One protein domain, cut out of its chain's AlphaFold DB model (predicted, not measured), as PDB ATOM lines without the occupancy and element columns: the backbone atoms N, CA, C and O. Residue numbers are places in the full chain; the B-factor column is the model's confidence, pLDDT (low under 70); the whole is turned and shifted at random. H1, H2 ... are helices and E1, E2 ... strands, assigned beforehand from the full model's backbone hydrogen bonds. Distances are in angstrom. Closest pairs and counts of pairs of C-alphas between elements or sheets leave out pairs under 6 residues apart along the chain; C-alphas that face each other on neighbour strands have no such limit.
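What this domain is: This is residues 2 to 52 and 66 to 140 of the 383 residues of an uncharacterized protein of Hapalosiphon sp. MRB220 (UniProt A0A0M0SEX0). A small head, a twisted sheet of five strands with helices H1 and H2 packed over one face, has a long helical arm: H3 starts at the sheet, runs past H2 and leads on to H4. Residues 117 to 140 stick out free and make much of the length, while at the other end residues 2 to 16 form a long stretch with no named element. The printed part has 126 residues, with named elements in the order E1, E2, E3, H1, H2, E4, E5, H3, H4. The sheet is mixed, in the order E1, E2, E3, E4, E5, and the class is mixed, helices and strands. The whole is extended, with a radius of gyration of the C-alphas of 21.4 A and spans of 85 by 29 by 27 A.

Where its parts are: Pass residues 2 to 16 and find C-alpha 17 at (-20.762, -24.809, 38.696), where E1, residues 17 to 19, begins. E2 is residues 22 to 25 and E3 residues 28 to 31. H1, residues 36 to 47, is 16.6 A long. Beyond the cut, H2, residues 66 to 84, covers 26.6 A. E4 is residues 92 to 95 and E5 residues 98 to 101. Find C-alpha 102 at (-15.715, -41.329, 45.007); from there H3, residues 102 to 127, runs 37.2 A. H4, residues 129 to 137, ends at (-34.750, -88.322, 50.086).

How they stand to each other: Begin at the sheet, only just strongly twisted, with C-alphas up to 4.1 A off its best plane. E1, E2 and E3 form a meander, each strand the antiparallel neighbour of the one before; look for N 24 and O 17 at 3.1 A, and N 23 and O 30 at 2.8 A. E3 and E4 are parallel, with N 94 and O 29 at 2.8 A. E4 and E5 form an antiparallel hairpin, with N 93 and O 100 at 2.9 A. H1 and H2 are on the same face, giving two layers, helices over one face of a sheet, at heights of 8.9 A and 9.3 A. H1 touches H2 about perpendicular, at 80 degrees, with residues 41 to 45 alone; the closest C-alphas, of Ile 45 and Ile 69, are 6.7 A apart. H3 only grazes the sheet with residues 102 to 105. With residues 105 to 112 alone it touches H2, opposite ways at a steep tilt of 36 degrees, only just past shallow; the closest C-alphas, of Leu 73 and Lys 109, are 6.6 A apart. H3 and H4 meet only through their link, and H4 is apart from H1 and H2. Every O i to N i+4 pair is within hydrogen-bond range in H1, H2 and H4, and 21 of 22 are in H3.

The domain as a whole: The two C-alphas farthest apart, of Asp 10 and Ile 140, are 85.1 A apart. Residues 53 to 65 are not printed, and C-alphas 52 and 66 are 16.8 A apart across this cut. Of the links that are printed whole, H2 to E4 is short and the others are tight. Mean pLDDT of the printed part is 70.4; look for values under 70 at residues 2 to 21, 51 to 52, 87 and 118 to 140.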
ATOM      1  N   ALA A   2     -31.972 -24.309  30.035       29.22
ATOM      2  CA  ALA A   2     -31.686 -24.278  31.468       29.22
ATOM      3  C   ALA A   2     -31.078 -22.913  31.823       29.22
ATOM      4  O   ALA A   2     -30.141 -22.467  31.157       29.22
ATOM      5  N   ASN A   3     -31.642 -22.237  32.825       25.84
ATOM      6  CA  ASN A   3     -31.174 -20.932  33.283       25.84
ATOM      7  C   ASN A   3     -29.788 -21.072  33.928       25.84
ATOM      8  O   ASN A   3     -29.648 -21.671  34.989       25.84
ATOM      9  N   ARG A   4     -28.769 -20.499  33.278       32.72
ATOM     10  CA  ARG A   4     -27.449 -20.250  33.866       32.72
ATOM     11  C   ARG A   4     -27.552 -19.038  34.789       32.72
ATOM     12  O   ARG A   4     -27.785 -17.925  34.319       32.72
ATOM     13  N   HIS A   5     -27.335 -19.235  36.081       29.19
ATOM     14  CA  HIS A   5     -27.011 -18.146  36.995       29.19
ATOM     15  C   HIS A   5     -25.572 -18.325  37.462       29.19
ATOM     16  O   HIS A   5     -25.263 -19.217  38.239       29.19
ATOM     17  N   VAL A   6     -24.695 -17.481  36.918       29.39
ATOM     18  CA  VAL A   6     -23.341 -17.265  37.428       29.39
ATOM     19  C   VAL A   6     -23.486 -16.186  38.495       29.39
ATOM     20  O   VAL A   6     -23.739 -15.028  38.162       29.39
ATOM     21  N   ILE A   7     -23.417 -16.568  39.767       28.56
ATOM     22  CA  ILE A   7     -23.349 -15.604  40.866       28.56
ATOM     23  C   ILE A   7     -21.867 -15.329  41.095       28.56
ATOM     24  O   ILE A   7     -21.115 -16.224  41.456       28.56
ATOM     25  N   ASN A   8     -21.448 -14.096  40.823       29.20
ATOM     26  CA  ASN A   8     -20.086 -13.641  41.051       29.20
ATOM     27  C   ASN A   8     -20.019 -13.086  42.481       29.20
ATOM     28  O   ASN A   8     -20.588 -12.026  42.752       29.20
ATOM     29  N   LEU A   9     -19.396 -13.822  43.401       30.88
ATOM     30  CA  LEU A   9     -19.035 -13.325  44.727       30.88
ATOM     31  C   LEU A   9     -17.510 -13.328  44.829       30.88
ATOM     32  O   LEU A   9     -16.857 -14.341  44.604       30.88
ATOM     33  N   ASP A  10     -16.967 -12.148  45.104       33.78
ATOM     34  CA  ASP A  10     -15.542 -11.846  45.136       33.78
ATOM     35  C   ASP A  10     -14.716 -12.791  46.030       33.78
ATOM     36  O   ASP A  10     -15.110 -13.141  47.143       33.78
ATOM     37  N   SER A  11     -13.483 -13.038  45.565       35.66
ATOM     38  CA  SER A  11     -12.304 -13.616  46.242       35.66
ATOM     39  C   SER A  11     -12.079 -15.140  46.198       35.66
ATOM     40  O   SER A  11     -12.053 -15.835  47.208       35.66
ATOM     41  N   GLY A  12     -11.724 -15.634  45.008       32.41
ATOM     42  CA  GLY A  12     -10.969 -16.879  44.825       32.41
ATOM     43  C   GLY A  12     -11.319 -17.558  43.509       32.41
ATOM     44  O   GLY A  12     -12.459 -17.952  43.326       32.41
ATOM     45  N   ASN A  13     -10.360 -17.690  42.588       34.38
ATOM     46  CA  ASN A  13     -10.537 -18.375  41.300       34.38
ATOM     47  C   ASN A  13     -10.856 -19.873  41.499       34.38
ATOM     48  O   ASN A  13      -9.972 -20.720  41.368       34.38
ATOM     49  N   TYR A  14     -12.110 -20.197  41.792       41.09
ATOM     50  CA  TYR A  14     -12.674 -21.536  41.687       41.09
ATOM     51  C   TYR A  14     -13.802 -21.474  40.658       41.09
ATOM     52  O   TYR A  14     -14.652 -20.587  40.713       41.09
ATOM     53  N   ASN A  15     -13.792 -22.385  39.685       45.28
ATOM     54  CA  ASN A  15     -14.907 -22.524  38.756       45.28
ATOM     55  C   ASN A  15     -16.079 -23.150  39.523       45.28
ATOM     56  O   ASN A  15     -16.144 -24.367  39.679       45.28
ATOM     57  N   GLU A  16     -16.976 -22.323  40.053       47.47
ATOM     58  CA  GLU A  16     -18.198 -22.801  40.693       47.47
ATOM     59  C   GLU A  16     -19.255 -23.104  39.626       47.47
ATOM     60  O   GLU A  16     -19.721 -22.218  38.904       47.47
ATOM     61  N   TYR A  17     -19.642 -24.376  39.529       49.62
ATOM     62  CA  TYR A  17     -20.762 -24.809  38.696       49.62
ATOM     63  C   TYR A  17     -21.973 -25.091  39.585       49.62
ATOM     64  O   TYR A  17     -21.921 -25.942  40.475       49.62
ATOM     65  N   ILE A  18     -23.065 -24.366  39.329       50.81
ATOM     66  CA  ILE A  18     -24.349 -24.531  40.018       50.81
ATOM     67  C   ILE A  18     -25.306 -25.266  39.080       50.81
ATOM     68  O   ILE A  18     -25.674 -24.742  38.024       50.81
ATOM     69  N   GLN A  19     -25.740 -26.462  39.477       52.94
ATOM     70  CA  GLN A  19     -26.778 -27.212  38.771       52.94
ATOM     71  C   GLN A  19     -27.778 -27.771  39.790       52.94
ATOM     72  O   GLN A  19     -27.592 -28.851  40.335       52.94
ATOM     73  N   GLY A  20     -28.859 -27.027  40.041       63.22
ATOM     74  CA  GLY A  20     -29.921 -27.454  40.960       63.22
ATOM     75  C   GLY A  20     -29.424 -27.649  42.397       63.22
ATOM     76  O   GLY A  20     -28.989 -26.687  43.027       63.22
ATOM     77  N   ASP A  21     -29.496 -28.889  42.888       67.75
ATOM     78  CA  ASP A  21     -29.299 -29.296  44.291       67.75
ATOM     79  C   ASP A  21     -27.823 -29.486  44.708       67.75
ATOM     80  O   ASP A  21     -27.533 -29.987  45.798       67.75
ATOM     81  N   TYR A  22     -26.858 -29.112  43.860       75.00
ATOM     82  CA  TYR A  22     -25.428 -29.244  44.152       75.00
ATOM     83  C   TYR A  22     -24.571 -28.113  43.571       75.00
ATOM     84  O   TYR A  22     -24.888 -27.512  42.541       75.00
ATOM     85  N   ILE A  23     -23.453 -27.858  44.253       78.19
ATOM     86  CA  ILE A  23     -22.373 -26.958  43.840       78.19
ATOM     87  C   ILE A  23     -21.094 -27.777  43.714       78.19
ATOM     88  O   ILE A  23     -20.733 -28.530  44.620       78.19
ATOM     89  N   GLN A  24     -20.385 -27.608  42.603       75.44
ATOM     90  CA  GLN A  24     -19.029 -28.120  42.452       75.44
ATOM     91  C   GLN A  24     -18.016 -27.072  42.926       75.44
ATOM     92  O   GLN A  24     -18.042 -25.934  42.461       75.44
ATOM     93  N   ILE A  25     -17.117 -27.471  43.827       77.69
ATOM     94  CA  ILE A  25     -16.010 -26.648  44.333       77.69
ATOM     95  C   ILE A  25     -14.709 -27.413  44.067       77.69
ATOM     96  O   ILE A  25     -14.273 -28.241  44.875       77.69
ATOM     97  N   GLY A  26     -14.109 -27.178  42.896       81.06
ATOM     98  CA  GLY A  26     -12.982 -27.973  42.399       81.06
ATOM     99  C   GLY A  26     -13.337 -29.462  42.324       81.06
ATOM    100  O   GLY A  26     -14.383 -29.844  41.810       81.06
ATOM    101  N   SER A  27     -12.519 -30.330  42.928       82.00
ATOM    102  CA  SER A  27     -12.736 -31.787  42.915       82.00
ATOM    103  C   SER A  27     -13.813 -32.299  43.889       82.00
ATOM    104  O   SER A  27     -13.835 -33.497  44.190       82.00
ATOM    105  N   VAL A  28     -14.649 -31.420  44.448       82.81
ATOM    106  CA  VAL A  28     -15.655 -31.755  45.467       82.81
ATOM    107  C   VAL A  28     -17.048 -31.380  44.974       82.81
ATOM    108  O   VAL A  28     -17.277 -30.237  44.585       82.81
ATOM    109  N   ILE A  29     -17.993 -32.317  45.063       82.75
ATOM    110  CA  ILE A  29     -19.426 -32.014  44.956       82.75
ATOM    111  C   ILE A  29     -19.955 -31.715  46.357       82.75
ATOM    112  O   ILE A  29     -19.847 -32.553  47.250       82.75
ATOM    113  N   GLN A  30     -20.577 -30.558  46.540       83.25
ATOM    114  CA  GLN A  30     -21.320 -30.195  47.740       83.25
ATOM    115  C   GLN A  30     -22.820 -30.207  47.435       83.25
ATOM    116  O   GLN A  30     -23.289 -29.406  46.629       83.25
ATOM    117  N   LEU A  31     -23.589 -31.069  48.105       80.31
ATOM    118  CA  LEU A  31     -25.050 -30.977  48.078       80.31
ATOM    119  C   LEU A  31     -25.490 -29.703  48.813       80.31
ATOM    120  O   LEU A  31     -25.038 -29.440  49.936       80.31
ATOM    121  N   VAL A  32     -26.359 -28.918  48.179       77.19
ATOM    122  CA  VAL A  32     -26.895 -27.659  48.709       77.19
ATOM    123  C   VAL A  32     -28.264 -27.919  49.308       77.19
ATOM    124  O   VAL A  32     -29.159 -28.382  48.615       77.19
ATOM    125  N   ASN A  33     -28.432 -27.603  50.596       73.88
ATOM    126  CA  ASN A  33     -29.665 -27.868  51.346       73.88
ATOM    127  C   ASN A  33     -30.203 -29.307  51.151       73.88
ATOM    128  O   ASN A  33     -31.382 -29.467  50.827       73.88
ATOM    129  N   PRO A  34     -29.366 -30.355  51.321       77.19
ATOM    130  CA  PRO A  34     -29.815 -31.727  51.119       77.19
ATOM    131  C   PRO A  34     -30.983 -32.050  52.056       77.19
ATOM    132  O   PRO A  34     -30.970 -31.677  53.233       77.19
ATOM    133  N   SER A  35     -31.989 -32.760  51.542       76.44
ATOM    134  CA  SER A  35     -33.073 -33.277  52.378       76.44
ATOM    135  C   SER A  35     -32.514 -34.234  53.438       76.44
ATOM    136  O   SER A  35     -31.471 -34.864  53.245       76.44
ATOM    137  N   GLN A  36     -33.219 -34.378  54.564       76.44
ATOM    138  CA  GLN A  36     -32.821 -35.337  55.601       76.44
ATOM    139  C   GLN A  36     -32.748 -36.767  55.038       76.44
ATOM    140  O   GLN A  36     -31.833 -37.512  55.374       76.44
ATOM    141  N   GLU A  37     -33.646 -37.097  54.108       76.81
ATOM    142  CA  GLU A  37     -33.637 -38.354  53.361       76.81
ATOM    143  C   GLU A  37     -32.340 -38.546  52.560       76.81
ATOM    144  O   GLU A  37     -31.702 -39.585  52.696       76.81
ATOM    145  N   ALA A  38     -31.883 -37.542  51.804       72.19
ATOM    146  CA  ALA A  38     -30.629 -37.628  51.048       72.19
ATOM    147  C   ALA A  38     -29.405 -37.799  51.968       72.19
ATOM    148  O   ALA A  38     -28.485 -38.564  51.667       72.19
ATOM    149  N   ILE A  39     -29.399 -37.126  53.124       78.50
ATOM    150  CA  ILE A  39     -28.353 -37.306  54.142       78.50
ATOM    151  C   ILE A  39     -28.381 -38.739  54.688       78.50
ATOM    152  O   ILE A  39     -27.327 -39.361  54.835       78.50
ATOM    153  N   ASP A  40     -29.563 -39.274  54.991       78.44
ATOM    154  CA  ASP A  40     -29.708 -40.620  55.548       78.44
ATOM    155  C   ASP A  40     -29.363 -41.711  54.527       78.44
ATOM    156  O   ASP A  40     -28.685 -42.676  54.886       78.44
ATOM    157  N   GLN A  41     -29.691 -41.515  53.249       78.94
ATOM    158  CA  GLN A  41     -29.256 -42.385  52.152       78.94
ATOM    159  C   GLN A  41     -27.728 -42.413  52.021       78.94
ATOM    160  O   GLN A  41     -27.127 -43.488  51.952       78.94
ATOM    161  N   LEU A  42     -27.064 -41.253  52.062       79.75
ATOM    162  CA  LEU A  42     -25.601 -41.205  52.041       79.75
ATOM    163  C   LEU A  42     -24.994 -41.853  53.294       79.75
ATOM    164  O   LEU A  42     -23.984 -42.549  53.196       79.75
ATOM    165  N   ARG A  43     -25.610 -41.691  54.474       82.44
ATOM    166  CA  ARG A  43     -25.175 -42.393  55.696       82.44
ATOM    167  C   ARG A  43     -25.327 -43.907  55.574       82.44
ATOM    168  O   ARG A  43     -24.464 -44.625  56.072       82.44
ATOM    169  N   GLN A  44     -26.396 -44.395  54.948       81.44
ATOM    170  CA  GLN A  44     -26.576 -45.825  54.684       81.44
ATOM    171  C   GLN A  44     -25.477 -46.340  53.754       81.44
ATOM    172  O   GLN A  44     -24.817 -47.320  54.091       81.44
ATOM    173  N   ILE A  45     -25.191 -45.621  52.664       79.12
ATOM    174  CA  ILE A  45     -24.080 -45.952  51.762       79.12
ATOM    175  C   ILE A  45     -22.748 -45.967  52.518       79.12
ATOM    176  O   ILE A  45     -21.966 -46.905  52.380       79.12
ATOM    177  N   ALA A  46     -22.490 -44.973  53.371       79.38
ATOM    178  CA  ALA A  46     -21.266 -44.891  54.165       79.38
ATOM    179  C   ALA A  46     -21.055 -46.120  55.075       79.38
ATOM    180  O   ALA A  46     -19.912 -46.499  55.317       79.38
ATOM    181  N   LYS A  47     -22.135 -46.775  55.519       81.94
ATOM    182  CA  LYS A  47     -22.100 -47.942  56.416       81.94
ATOM    183  C   LYS A  47     -21.953 -49.295  55.719       81.94
ATOM    184  O   LYS A  47     -21.758 -50.282  56.420       81.94
ATOM    185  N   ILE A  48     -22.061 -49.365  54.389       77.75
ATOM    186  CA  ILE A  48     -21.938 -50.637  53.662       77.75
ATOM    187  C   ILE A  48     -20.542 -51.220  53.921       77.75
ATOM    188  O   ILE A  48     -19.556 -50.547  53.603       77.75
ATOM    189  N   PRO A  49     -20.431 -52.439  54.474       76.06
ATOM    190  CA  PRO A  49     -19.140 -53.074  54.657       76.06
ATOM    191  C   PRO A  49     -18.565 -53.468  53.298       76.06
ATOM    192  O   PRO A  49     -19.239 -54.044  52.447       76.06
ATOM    193  N   THR A  50     -17.293 -53.156  53.106       75.75
ATOM    194  CA  THR A  50     -16.504 -53.555  51.936       75.75
ATOM    195  C   THR A  50     -15.520 -54.679  52.271       75.75
ATOM    196  O   THR A  50     -14.940 -55.281  51.366       75.75
ATOM    197  N   GLU A  51     -15.371 -55.011  53.563       67.31
ATOM    198  CA  GLU A  51     -14.626 -56.176  54.042       67.31
ATOM    199  C   GLU A  51     -15.332 -57.470  53.615       67.31
ATOM    200  O   GLU A  51     -16.539 -57.640  53.792       67.31
ATOM    201  N   VAL A  52     -14.563 -58.402  53.055       51.78
ATOM    202  CA  VAL A  52     -15.063 -59.716  52.643       51.78
ATOM    203  C   VAL A  52     -15.176 -60.603  53.878       51.78
ATOM    204  O   VAL A  52     -14.161 -61.050  54.413       51.78
ATOM    205  N   LEU A  66     -31.206 -53.397  49.572       70.56
ATOM    206  CA  LEU A  66     -30.093 -53.496  48.622       70.56
ATOM    207  C   LEU A  66     -30.418 -52.815  47.291       70.56
ATOM    208  O   LEU A  66     -29.592 -52.073  46.763       70.56
ATOM    209  N   LYS A  67     -31.634 -53.003  46.767       78.19
ATOM    210  CA  LYS A  67     -32.075 -52.342  45.533       78.19
ATOM    211  C   LYS A  67     -32.173 -50.824  45.694       78.19
ATOM    212  O   LYS A  67     -31.766 -50.085  44.801       78.19
ATOM    213  N   THR A  68     -32.671 -50.355  46.839       80.00
ATOM    214  CA  THR A  68     -32.699 -48.920  47.173       80.00
ATOM    215  C   THR A  68     -31.283 -48.350  47.229       80.00
ATOM    216  O   THR A  68     -30.984 -47.369  46.555       80.00
ATOM    217  N   ILE A  69     -30.380 -49.017  47.947       80.81
ATOM    218  CA  ILE A  69     -28.968 -48.637  48.051       80.81
ATOM    219  C   ILE A  69     -28.305 -48.576  46.668       80.81
ATOM    220  O   ILE A  69     -27.557 -47.645  46.374       80.81
ATOM    221  N   GLN A  70     -28.577 -49.552  45.805       80.50
ATOM    222  CA  GLN A  70     -28.027 -49.584  44.454       80.50
ATOM    223  C   GLN A  70     -28.509 -48.434  43.585       80.50
ATOM    224  O   GLN A  70     -27.684 -47.859  42.878       80.50
ATOM    225  N   ASN A  71     -29.804 -48.116  43.637       84.06
ATOM    226  CA  ASN A  71     -30.359 -46.982  42.907       84.06
ATOM    227  C   ASN A  71     -29.692 -45.685  43.374       84.06
ATOM    228  O   ASN A  71     -29.211 -44.922  42.542       84.06
ATOM    229  N   ASN A  72     -29.546 -45.499  44.690       83.62
ATOM    230  CA  ASN A  72     -28.887 -44.321  45.258       83.62
ATOM    231  C   ASN A  72     -27.417 -44.218  44.802       83.62
ATOM    232  O   ASN A  72     -26.943 -43.144  44.437       83.62
ATOM    233  N   LEU A  73     -26.686 -45.339  44.774       84.69
ATOM    234  CA  LEU A  73     -25.316 -45.381  44.250       84.69
ATOM    235  C   LEU A  73     -25.255 -45.046  42.753       84.69
ATOM    236  O   LEU A  73     -24.351 -44.325  42.332       84.69
ATOM    237  N   ASP A  74     -26.194 -45.548  41.949       87.00
ATOM    238  CA  ASP A  74     -26.247 -45.259  40.512       87.00
ATOM    239  C   ASP A  74     -26.573 -43.788  40.247       87.00
ATOM    240  O   ASP A  74     -25.940 -43.171  39.391       87.00
ATOM    241  N   GLU A  75     -27.499 -43.201  41.004       84.50
ATOM    242  CA  GLU A  75     -27.815 -41.772  40.939       84.50
ATOM    243  C   GLU A  75     -26.583 -40.917  41.243       84.50
ATOM    244  O   GLU A  75     -26.217 -40.057  40.438       84.50
ATOM    245  N   ILE A  76     -25.878 -41.214  42.338       84.56
ATOM    246  CA  ILE A  76     -24.642 -40.515  42.711       84.56
ATOM    247  C   ILE A  76     -23.584 -40.641  41.609       84.56
ATOM    248  O   ILE A  76     -22.998 -39.640  41.190       84.56
ATOM    249  N   LEU A  77     -23.337 -41.855  41.107       87.56
ATOM    250  CA  LEU A  77     -22.338 -42.088  40.059       87.56
ATOM    251  C   LEU A  77     -22.719 -41.422  38.730       87.56
ATOM    252  O   LEU A  77     -21.832 -40.989  37.992       87.56
ATOM    253  N   ASN A  78     -24.012 -41.308  38.422       86.94
ATOM    254  CA  ASN A  78     -24.500 -40.602  37.239       86.94
ATOM    255  C   ASN A  78     -24.311 -39.085  37.364       86.94
ATOM    256  O   ASN A  78     -23.874 -38.459  36.397       86.94
ATOM    257  N   VAL A  79     -24.569 -38.505  38.543       82.25
ATOM    258  CA  VAL A  79     -24.286 -37.085  38.820       82.25
ATOM    259  C   VAL A  79     -22.792 -36.805  38.682       82.25
ATOM    260  O   VAL A  79     -22.408 -35.891  37.955       82.25
ATOM    261  N   VAL A  80     -21.948 -37.641  39.300       84.31
ATOM    262  CA  VAL A  80     -20.485 -37.539  39.181       84.31
ATOM    263  C   VAL A  80     -20.067 -37.571  37.712       84.31
ATOM    264  O   VAL A  80     -19.419 -36.640  37.245       84.31
ATOM    265  N   LYS A  81     -20.494 -38.580  36.944       85.62
ATOM    266  CA  LYS A  81     -20.139 -38.699  35.519       85.62
ATOM    267  C   LYS A  81     -20.621 -37.518  34.679       85.62
ATOM    268  O   LYS A  81     -19.901 -37.092  33.779       85.62
ATOM    269  N   GLY A  82     -21.820 -37.000  34.947       82.44
ATOM    270  CA  GLY A  82     -22.363 -35.838  34.239       82.44
ATOM    271  C   GLY A  82     -21.551 -34.562  34.475       82.44
ATOM    272  O   GLY A  82     -21.383 -33.763  33.553       82.44
ATOM    273  N   LEU A  83     -21.009 -34.395  35.681       77.88
ATOM    274  CA  LEU A  83     -20.129 -33.279  36.031       77.88
ATOM    275  C   LEU A  83     -18.712 -33.460  35.474       77.88
ATOM    276  O   LEU A  83     -18.131 -32.516  34.948       77.88
ATOM    277  N   GLU A  84     -18.174 -34.680  35.477       80.38
ATOM    278  CA  GLU A  84     -16.840 -34.941  34.917       80.38
ATOM    279  C   GLU A  84     -16.749 -34.722  33.406       80.38
ATOM    280  O   GLU A  84     -15.702 -34.319  32.897       80.38
ATOM    281  N   GLN A  85     -17.849 -34.916  32.670       79.50
ATOM    282  CA  GLN A  85     -17.926 -34.570  31.244       79.50
ATOM    283  C   GLN A  85     -17.662 -33.077  30.973       79.50
ATOM    284  O   GLN A  85     -17.436 -32.696  29.825       79.50
ATOM    285  N   GLN A  86     -17.664 -32.239  32.013       71.62
ATOM    286  CA  GLN A  86     -17.384 -30.805  31.950       71.62
ATOM    287  C   GLN A  86     -15.908 -30.467  32.233       71.62
ATOM    288  O   GLN A  86     -15.535 -29.299  32.155       71.62
ATOM    289  N   GLY A  87     -15.052 -31.473  32.470       63.66
ATOM    290  CA  GLY A  87     -13.590 -31.343  32.418       63.66
ATOM    291  C   GLY A  87     -12.842 -31.451  33.750       63.66
ATOM    292  O   GLY A  87     -11.619 -31.331  33.748       63.66
ATOM    293  N   GLU A  88     -13.524 -31.702  34.870       70.31
ATOM    294  CA  GLU A  88     -12.879 -31.865  36.181       70.31
ATOM    295  C   GLU A  88     -13.079 -33.266  36.763       70.31
ATOM    296  O   GLU A  88     -14.169 -33.826  36.700       70.31
ATOM    297  N   HIS A  89     -12.025 -33.815  37.377       76.62
ATOM    298  CA  HIS A  89     -12.080 -35.104  38.061       76.62
ATOM    299  C   HIS A  89     -12.559 -34.952  39.499       76.62
ATOM    300  O   HIS A  89     -11.869 -34.393  40.359       76.62
ATOM    301  N   LEU A  90     -13.735 -35.504  39.769       83.31
ATOM    302  CA  LEU A  90     -14.354 -35.440  41.083       83.31
ATOM    303  C   LEU A  90     -13.803 -36.533  41.996       83.31
ATOM    304  O   LEU A  90     -13.726 -37.707  41.617       83.31
ATOM    305  N   LYS A  91     -13.438 -36.135  43.216       85.38
ATOM    306  CA  LYS A  91     -12.820 -37.000  44.229       85.38
ATOM    307  C   LYS A  91     -13.717 -37.240  45.436       85.38
ATOM    308  O   LYS A  91     -13.607 -38.287  46.068       85.38
ATOM    309  N   GLU A  92     -14.597 -36.300  45.764       87.38
ATOM    310  CA  GLU A  92     -15.364 -36.332  47.010       87.38
ATOM    311  C   GLU A  92     -16.780 -35.783  46.823       87.38
ATOM    312  O   GLU A  92     -17.002 -34.849  46.052       87.38
ATOM    313  N   ILE A  93     -17.724 -36.358  47.567       85.25
ATOM    314  CA  ILE A  93     -19.105 -35.896  47.693       85.25
ATOM    315  C   ILE A  93     -19.343 -35.508  49.153       85.25
ATOM    316  O   ILE A  93     -19.016 -36.262  50.077       85.25
ATOM    317  N   ARG A  94     -19.924 -34.327  49.362       86.31
ATOM    318  CA  ARG A  94     -20.246 -33.763  50.673       86.31
ATOM    319  C   ARG A  94     -21.729 -33.473  50.806       86.31
ATOM    320  O   ARG A  94     -22.343 -32.895  49.913       86.31
ATOM    321  N   ALA A  95     -22.271 -33.803  51.971       81.38
ATOM    322  CA  ALA A  95     -23.620 -33.440  52.380       81.38
ATOM    323  C   ALA A  95     -23.606 -33.095  53.872       81.38
ATOM    324  O   ALA A  95     -23.359 -33.966  54.707       81.38
ATOM    325  N   ASP A  96     -23.835 -31.824  54.211       81.12
ATOM    326  CA  ASP A  96     -23.646 -31.313  55.576       81.12
ATOM    327  C   ASP A  96     -22.251 -31.697  56.138       81.12
ATOM    328  O   ASP A  96     -21.229 -31.309  55.566       81.12
ATOM    329  N   LYS A  97     -22.178 -32.485  57.221       82.44
ATOM    330  CA  LYS A  97     -20.920 -32.968  57.822       82.44
ATOM    331  C   LYS A  97     -20.411 -34.279  57.221       82.44
ATOM    332  O   LYS A  97     -19.308 -34.711  57.558       82.44
ATOM    333  N   LEU A  98     -21.208 -34.937  56.384       84.31
ATOM    334  CA  LEU A  98     -20.861 -36.220  55.795       84.31
ATOM    335  C   LEU A  98     -19.942 -36.016  54.590       84.31
ATOM    336  O   LEU A  98     -20.206 -35.175  53.730       84.31
ATOM    337  N   LYS A  99     -18.876 -36.815  54.530       87.88
ATOM    338  CA  LYS A  99     -17.925 -36.855  53.418       87.88
ATOM    339  C   LYS A  99     -17.790 -38.291  52.948       87.88
ATOM    340  O   LYS A  99     -17.544 -39.172  53.770       87.88
ATOM    341  N   ILE A 100     -17.944 -38.511  51.649       87.50
ATOM    342  CA  ILE A 100     -17.756 -39.819  51.024       87.50
ATOM    343  C   ILE A 100     -16.830 -39.627  49.827       87.50
ATOM    344  O   ILE A 100     -17.074 -38.766  48.977       87.50
ATOM    345  N   SER A 101     -15.747 -40.403  49.766       91.19
ATOM    346  CA  SER A 101     -14.862 -40.373  48.604       91.19
ATOM    347  C   SER A 101     -15.526 -41.084  47.429       91.19
ATOM    348  O   SER A 101     -16.275 -42.049  47.592       91.19
ATOM    349  N   ARG A 102     -15.232 -40.642  46.209       90.88
ATOM    350  CA  ARG A 102     -15.715 -41.329  45.007       90.88
ATOM    351  C   ARG A 102     -15.216 -42.773  44.943       90.88
ATOM    352  O   ARG A 102     -15.951 -43.650  44.500       90.88
ATOM    353  N   VAL A 103     -13.986 -43.015  45.392       92.75
ATOM    354  CA  VAL A 103     -13.411 -44.362  45.471       92.75
ATOM    355  C   VAL A 103     -14.261 -45.263  46.366       92.75
ATOM    356  O   VAL A 103     -14.590 -46.369  45.946       92.75
ATOM    357  N   ASP A 104     -14.712 -44.776  47.525       90.62
ATOM    358  CA  ASP A 104     -15.598 -45.528  48.425       90.62
ATOM    359  C   ASP A 104     -16.939 -45.878  47.749       90.62
ATOM    360  O   ASP A 104     -17.367 -47.033  47.766       90.62
ATOM    361  N   VAL A 105     -17.560 -44.918  47.051       90.50
ATOM    362  CA  VAL A 105     -18.796 -45.150  46.270       90.50
ATOM    363  C   VAL A 105     -18.589 -46.228  45.196       90.50
ATOM    364  O   VAL A 105     -19.419 -47.132  45.053       90.50
ATOM    365  N   LEU A 106     -17.483 -46.156  44.448       93.88
ATOM    366  CA  LEU A 106     -17.159 -47.108  43.381       93.88
ATOM    367  C   LEU A 106     -16.927 -48.523  43.923       93.88
ATOM    368  O   LEU A 106     -17.493 -49.473  43.377       93.88
ATOM    369  N   ILE A 107     -16.140 -48.674  44.998       92.62
ATOM    370  CA  ILE A 107     -15.892 -49.979  45.634       92.62
ATOM    371  C   ILE A 107     -17.205 -50.563  46.150       92.62
ATOM    372  O   ILE A 107     -17.504 -51.721  45.872       92.62
ATOM    373  N   LYS A 108     -18.029 -49.769  46.838       88.94
ATOM    374  CA  LYS A 108     -19.309 -50.243  47.385       88.94
ATOM    375  C   LYS A 108     -20.255 -50.727  46.299       88.94
ATOM    376  O   LYS A 108     -20.816 -51.817  46.416       88.94
ATOM    377  N   LYS A 109     -20.376 -49.987  45.191       91.12
ATOM    378  CA  LYS A 109     -21.154 -50.455  44.036       91.12
ATOM    379  C   LYS A 109     -20.562 -51.736  43.438       91.12
ATOM    380  O   LYS A 109     -21.313 -52.641  43.078       91.12
ATOM    381  N   ALA A 110     -19.237 -51.840  43.351       90.62
ATOM    382  CA  ALA A 110     -18.569 -53.034  42.843       90.62
ATOM    383  C   ALA A 110     -18.792 -54.271  43.731       90.62
ATOM    384  O   ALA A 110     -19.018 -55.360  43.198       90.62
ATOM    385  N   VAL A 111     -18.763 -54.108  45.058       83.25
ATOM    386  CA  VAL A 111     -19.063 -55.167  46.035       83.25
ATOM    387  C   VAL A 111     -20.511 -55.622  45.893       83.25
ATOM    388  O   VAL A 111     -20.747 -56.815  45.741       83.25
ATOM    389  N   LEU A 112     -21.468 -54.690  45.808       83.94
ATOM    390  CA  LEU A 112     -22.878 -55.040  45.605       83.94
ATOM    391  C   LEU A 112     -23.105 -55.828  44.310       83.94
ATOM    392  O   LEU A 112     -23.854 -56.798  44.317       83.94
ATOM    393  N   LEU A 113     -22.437 -55.464  43.213       85.25
ATOM    394  CA  LEU A 113     -22.522 -56.220  41.957       85.25
ATOM    395  C   LEU A 113     -21.958 -57.645  42.083       85.25
ATOM    396  O   LEU A 113     -22.488 -58.557  41.449       85.25
ATOM    397  N   LYS A 114     -20.904 -57.852  42.888       80.19
ATOM    398  CA  LYS A 114     -20.382 -59.196  43.194       80.19
ATOM    399  C   LYS A 114     -21.396 -59.994  44.011       80.19
ATOM    400  O   LYS A 114     -21.726 -61.108  43.622       80.19
ATOM    401  N   THR A 115     -21.960 -59.392  45.057       75.88
ATOM    402  CA  THR A 115     -23.015 -60.017  45.869       75.88
ATOM    403  C   THR A 115     -24.236 -60.387  45.028       75.88
ATOM    404  O   THR A 115     -24.796 -61.462  45.191       75.88
ATOM    405  N   GLU A 116     -24.640 -59.549  44.071       76.94
ATOM    406  CA  GLU A 116     -25.718 -59.897  43.140       76.94
ATOM    407  C   GLU A 116     -25.355 -61.040  42.192       76.94
ATOM    408  O   GLU A 116     -26.224 -61.836  41.841       76.94
ATOM    409  N   ALA A 117     -24.104 -61.106  41.729       72.00
ATOM    410  CA  ALA A 117     -23.647 -62.225  40.914       72.00
ATOM    411  C   ALA A 117     -23.759 -63.533  41.714       72.00
ATOM    412  O   ALA A 117     -24.344 -64.499  41.226       72.00
ATOM    413  N   GLU A 118     -23.315 -63.529  42.970       66.69
ATOM    414  CA  GLU A 118     -23.473 -64.656  43.895       66.69
ATOM    415  C   GLU A 118     -24.957 -64.980  44.153       66.69
ATOM    416  O   GLU A 118     -25.354 -66.146  44.117       66.69
ATOM    417  N   GLN A 119     -25.811 -63.963  44.315       67.56
ATOM    418  CA  GLN A 119     -27.248 -64.148  44.528       67.56
ATOM    419  C   GLN A 119     -27.944 -64.815  43.337       67.56
ATOM    420  O   GLN A 119     -28.801 -65.664  43.554       67.56
ATOM    421  N   LEU A 120     -27.557 -64.510  42.091       65.06
ATOM    422  CA  LEU A 120     -28.096 -65.211  40.914       65.06
ATOM    423  C   LEU A 120     -27.861 -66.721  41.001       65.06
ATOM    424  O   LEU A 120     -28.700 -67.511  40.561       65.06
ATOM    425  N   PHE A 121     -26.723 -67.119  41.564       58.31
ATOM    426  CA  PHE A 121     -26.414 -68.521  41.793       58.31
ATOM    427  C   PHE A 121     -27.278 -69.096  42.921       58.31
ATOM    428  O   PHE A 121     -27.916 -70.129  42.729       58.31
ATOM    429  N   PHE A 122     -27.382 -68.410  44.063       61.84
ATOM    430  CA  PHE A 122     -28.233 -68.856  45.175       61.84
ATOM    431  C   PHE A 122     -29.715 -68.963  44.797       61.84
ATOM    432  O   PHE A 122     -30.355 -69.959  45.127       61.84
ATOM    433  N   ASP A 123     -30.249 -68.003  44.043       63.66
ATOM    434  CA  ASP A 123     -31.624 -68.033  43.539       63.66
ATOM    435  C   ASP A 123     -31.856 -69.248  42.633       63.66
ATOM    436  O   ASP A 123     -32.902 -69.898  42.700       63.66
ATOM    437  N   GLN A 124     -30.875 -69.583  41.788       62.06
ATOM    438  CA  GLN A 124     -30.946 -70.759  40.926       62.06
ATOM    439  C   GLN A 124     -30.989 -72.056  41.743       62.06
ATOM    440  O   GLN A 124     -31.764 -72.961  41.416       62.06
ATOM    441  N   LEU A 125     -30.197 -72.136  42.813       54.66
ATOM    442  CA  LEU A 125     -30.200 -73.275  43.730       54.66
ATOM    443  C   LEU A 125     -31.530 -73.385  44.486       54.66
ATOM    444  O   LEU A 125     -32.100 -74.473  44.547       54.66
ATOM    445  N   GLU A 126     -32.062 -72.274  45.002       61.88
ATOM    446  CA  GLU A 126     -33.329 -72.257  45.745       61.88
ATOM    447  C   GLU A 126     -34.508 -72.681  44.852       61.88
ATOM    448  O   GLU A 126     -35.352 -73.472  45.277       61.88
ATOM    449  N   ARG A 127     -34.532 -72.271  43.573       69.25
ATOM    450  CA  ARG A 127     -35.543 -72.737  42.597       69.25
ATOM    451  C   ARG A 127     -35.549 -74.253  42.415       69.25
ATOM    452  O   ARG A 127     -36.601 -74.833  42.157       69.25
ATOM    453  N   HIS A 128     -34.389 -74.890  42.550       62.53
ATOM    454  CA  HIS A 128     -34.223 -76.332  42.377       62.53
ATOM    455  C   HIS A 128     -34.171 -77.087  43.707       62.53
ATOM    456  O   HIS A 128     -33.969 -78.302  43.714       62.53
ATOM    457  N   LYS A 129     -34.405 -76.407  44.836       61.28
ATOM    458  CA  LYS A 129     -34.324 -76.983  46.182       61.28
ATOM    459  C   LYS A 129     -35.195 -78.212  46.359       61.28
ATOM    460  O   LYS A 129     -34.742 -79.192  46.929       61.28
ATOM    461  N   SER A 130     -36.417 -78.206  45.830       64.06
ATOM    462  CA  SER A 130     -37.305 -79.372  45.904       64.06
ATOM    463  C   SER A 130     -36.722 -80.589  45.185       64.06
ATOM    464  O   SER A 130     -36.799 -81.687  45.725       64.06
ATOM    465  N   LYS A 131     -36.084 -80.407  44.020       61.16
ATOM    466  CA  LYS A 131     -35.375 -81.482  43.311       61.16
ATOM    467  C   LYS A 131     -34.138 -81.941  44.078       61.16
ATOM    468  O   LYS A 131     -33.909 -83.140  44.186       61.16
ATOM    469  N   ILE A 132     -33.375 -81.002  44.640       56.28
ATOM    470  CA  ILE A 132     -32.202 -81.295  45.475       56.28
ATOM    471  C   ILE A 132     -32.618 -82.140  46.688       56.28
ATOM    472  O   ILE A 132     -32.029 -83.188  46.935       56.28
ATOM    473  N   GLU A 133     -33.665 -81.742  47.408       56.69
ATOM    474  CA  GLU A 133     -34.175 -82.466  48.577       56.69
ATOM    475  C   GLU A 133     -34.866 -83.789  48.201       56.69
ATOM    476  O   GLU A 133     -34.743 -84.771  48.928       56.69
ATOM    477  N   GLN A 134     -35.532 -83.875  47.045       60.09
ATOM    478  CA  GLN A 134     -36.078 -85.138  46.532       60.09
ATOM    479  C   GLN A 134     -34.976 -86.125  46.157       60.09
ATOM    480  O   GLN A 134     -35.068 -87.289  46.536       60.09
ATOM    481  N   ALA A 135     -33.918 -85.671  45.483       54.81
ATOM    482  CA  ALA A 135     -32.745 -86.495  45.210       54.81
ATOM    483  C   ALA A 135     -32.096 -86.972  46.521       54.81
ATOM    484  O   ALA A 135     -31.670 -88.122  46.606       54.81
ATOM    485  N   LYS A 136     -32.096 -86.132  47.573       53.88
ATOM    486  CA  LYS A 136     -31.588 -86.493  48.910       53.88
ATOM    487  C   LYS A 136     -32.471 -87.554  49.559       53.88
ATOM    488  O   LYS A 136     -31.956 -88.534  50.079       53.88
ATOM    489  N   ALA A 137     -33.790 -87.390  49.499       55.59
ATOM    490  CA  ALA A 137     -34.750 -88.322  50.086       55.59
ATOM    491  C   ALA A 137     -34.838 -89.663  49.333       55.59
ATOM    492  O   ALA A 137     -35.159 -90.685  49.935       55.59
ATOM    493  N   GLN A 138     -34.567 -89.664  48.025       51.91
ATOM    494  CA  GLN A 138     -34.540 -90.858  47.172       51.91
ATOM    495  C   GLN A 138     -33.174 -91.548  47.149       51.91
ATOM    496  O   GLN A 138     -33.028 -92.580  46.492       51.91
ATOM    497  N   ALA A 139     -32.181 -91.014  47.865       51.12
ATOM    498  CA  ALA A 139     -30.897 -91.667  48.021       51.12
ATOM    499  C   ALA A 139     -31.092 -93.021  48.728       51.12
ATOM    500  O   ALA A 139     -31.458 -93.089  49.901       51.12
ATOM    501  N   ILE A 140     -30.888 -94.122  47.998       38.31
ATOM    502  CA  ILE A 140     -30.905 -95.473  48.566       38.31
ATOM    503  C   ILE A 140     -29.474 -95.795  49.001       38.31
ATOM    504  O   ILE A 140     -28.596 -96.056  48.172       38.31
TER     505      ILE A 140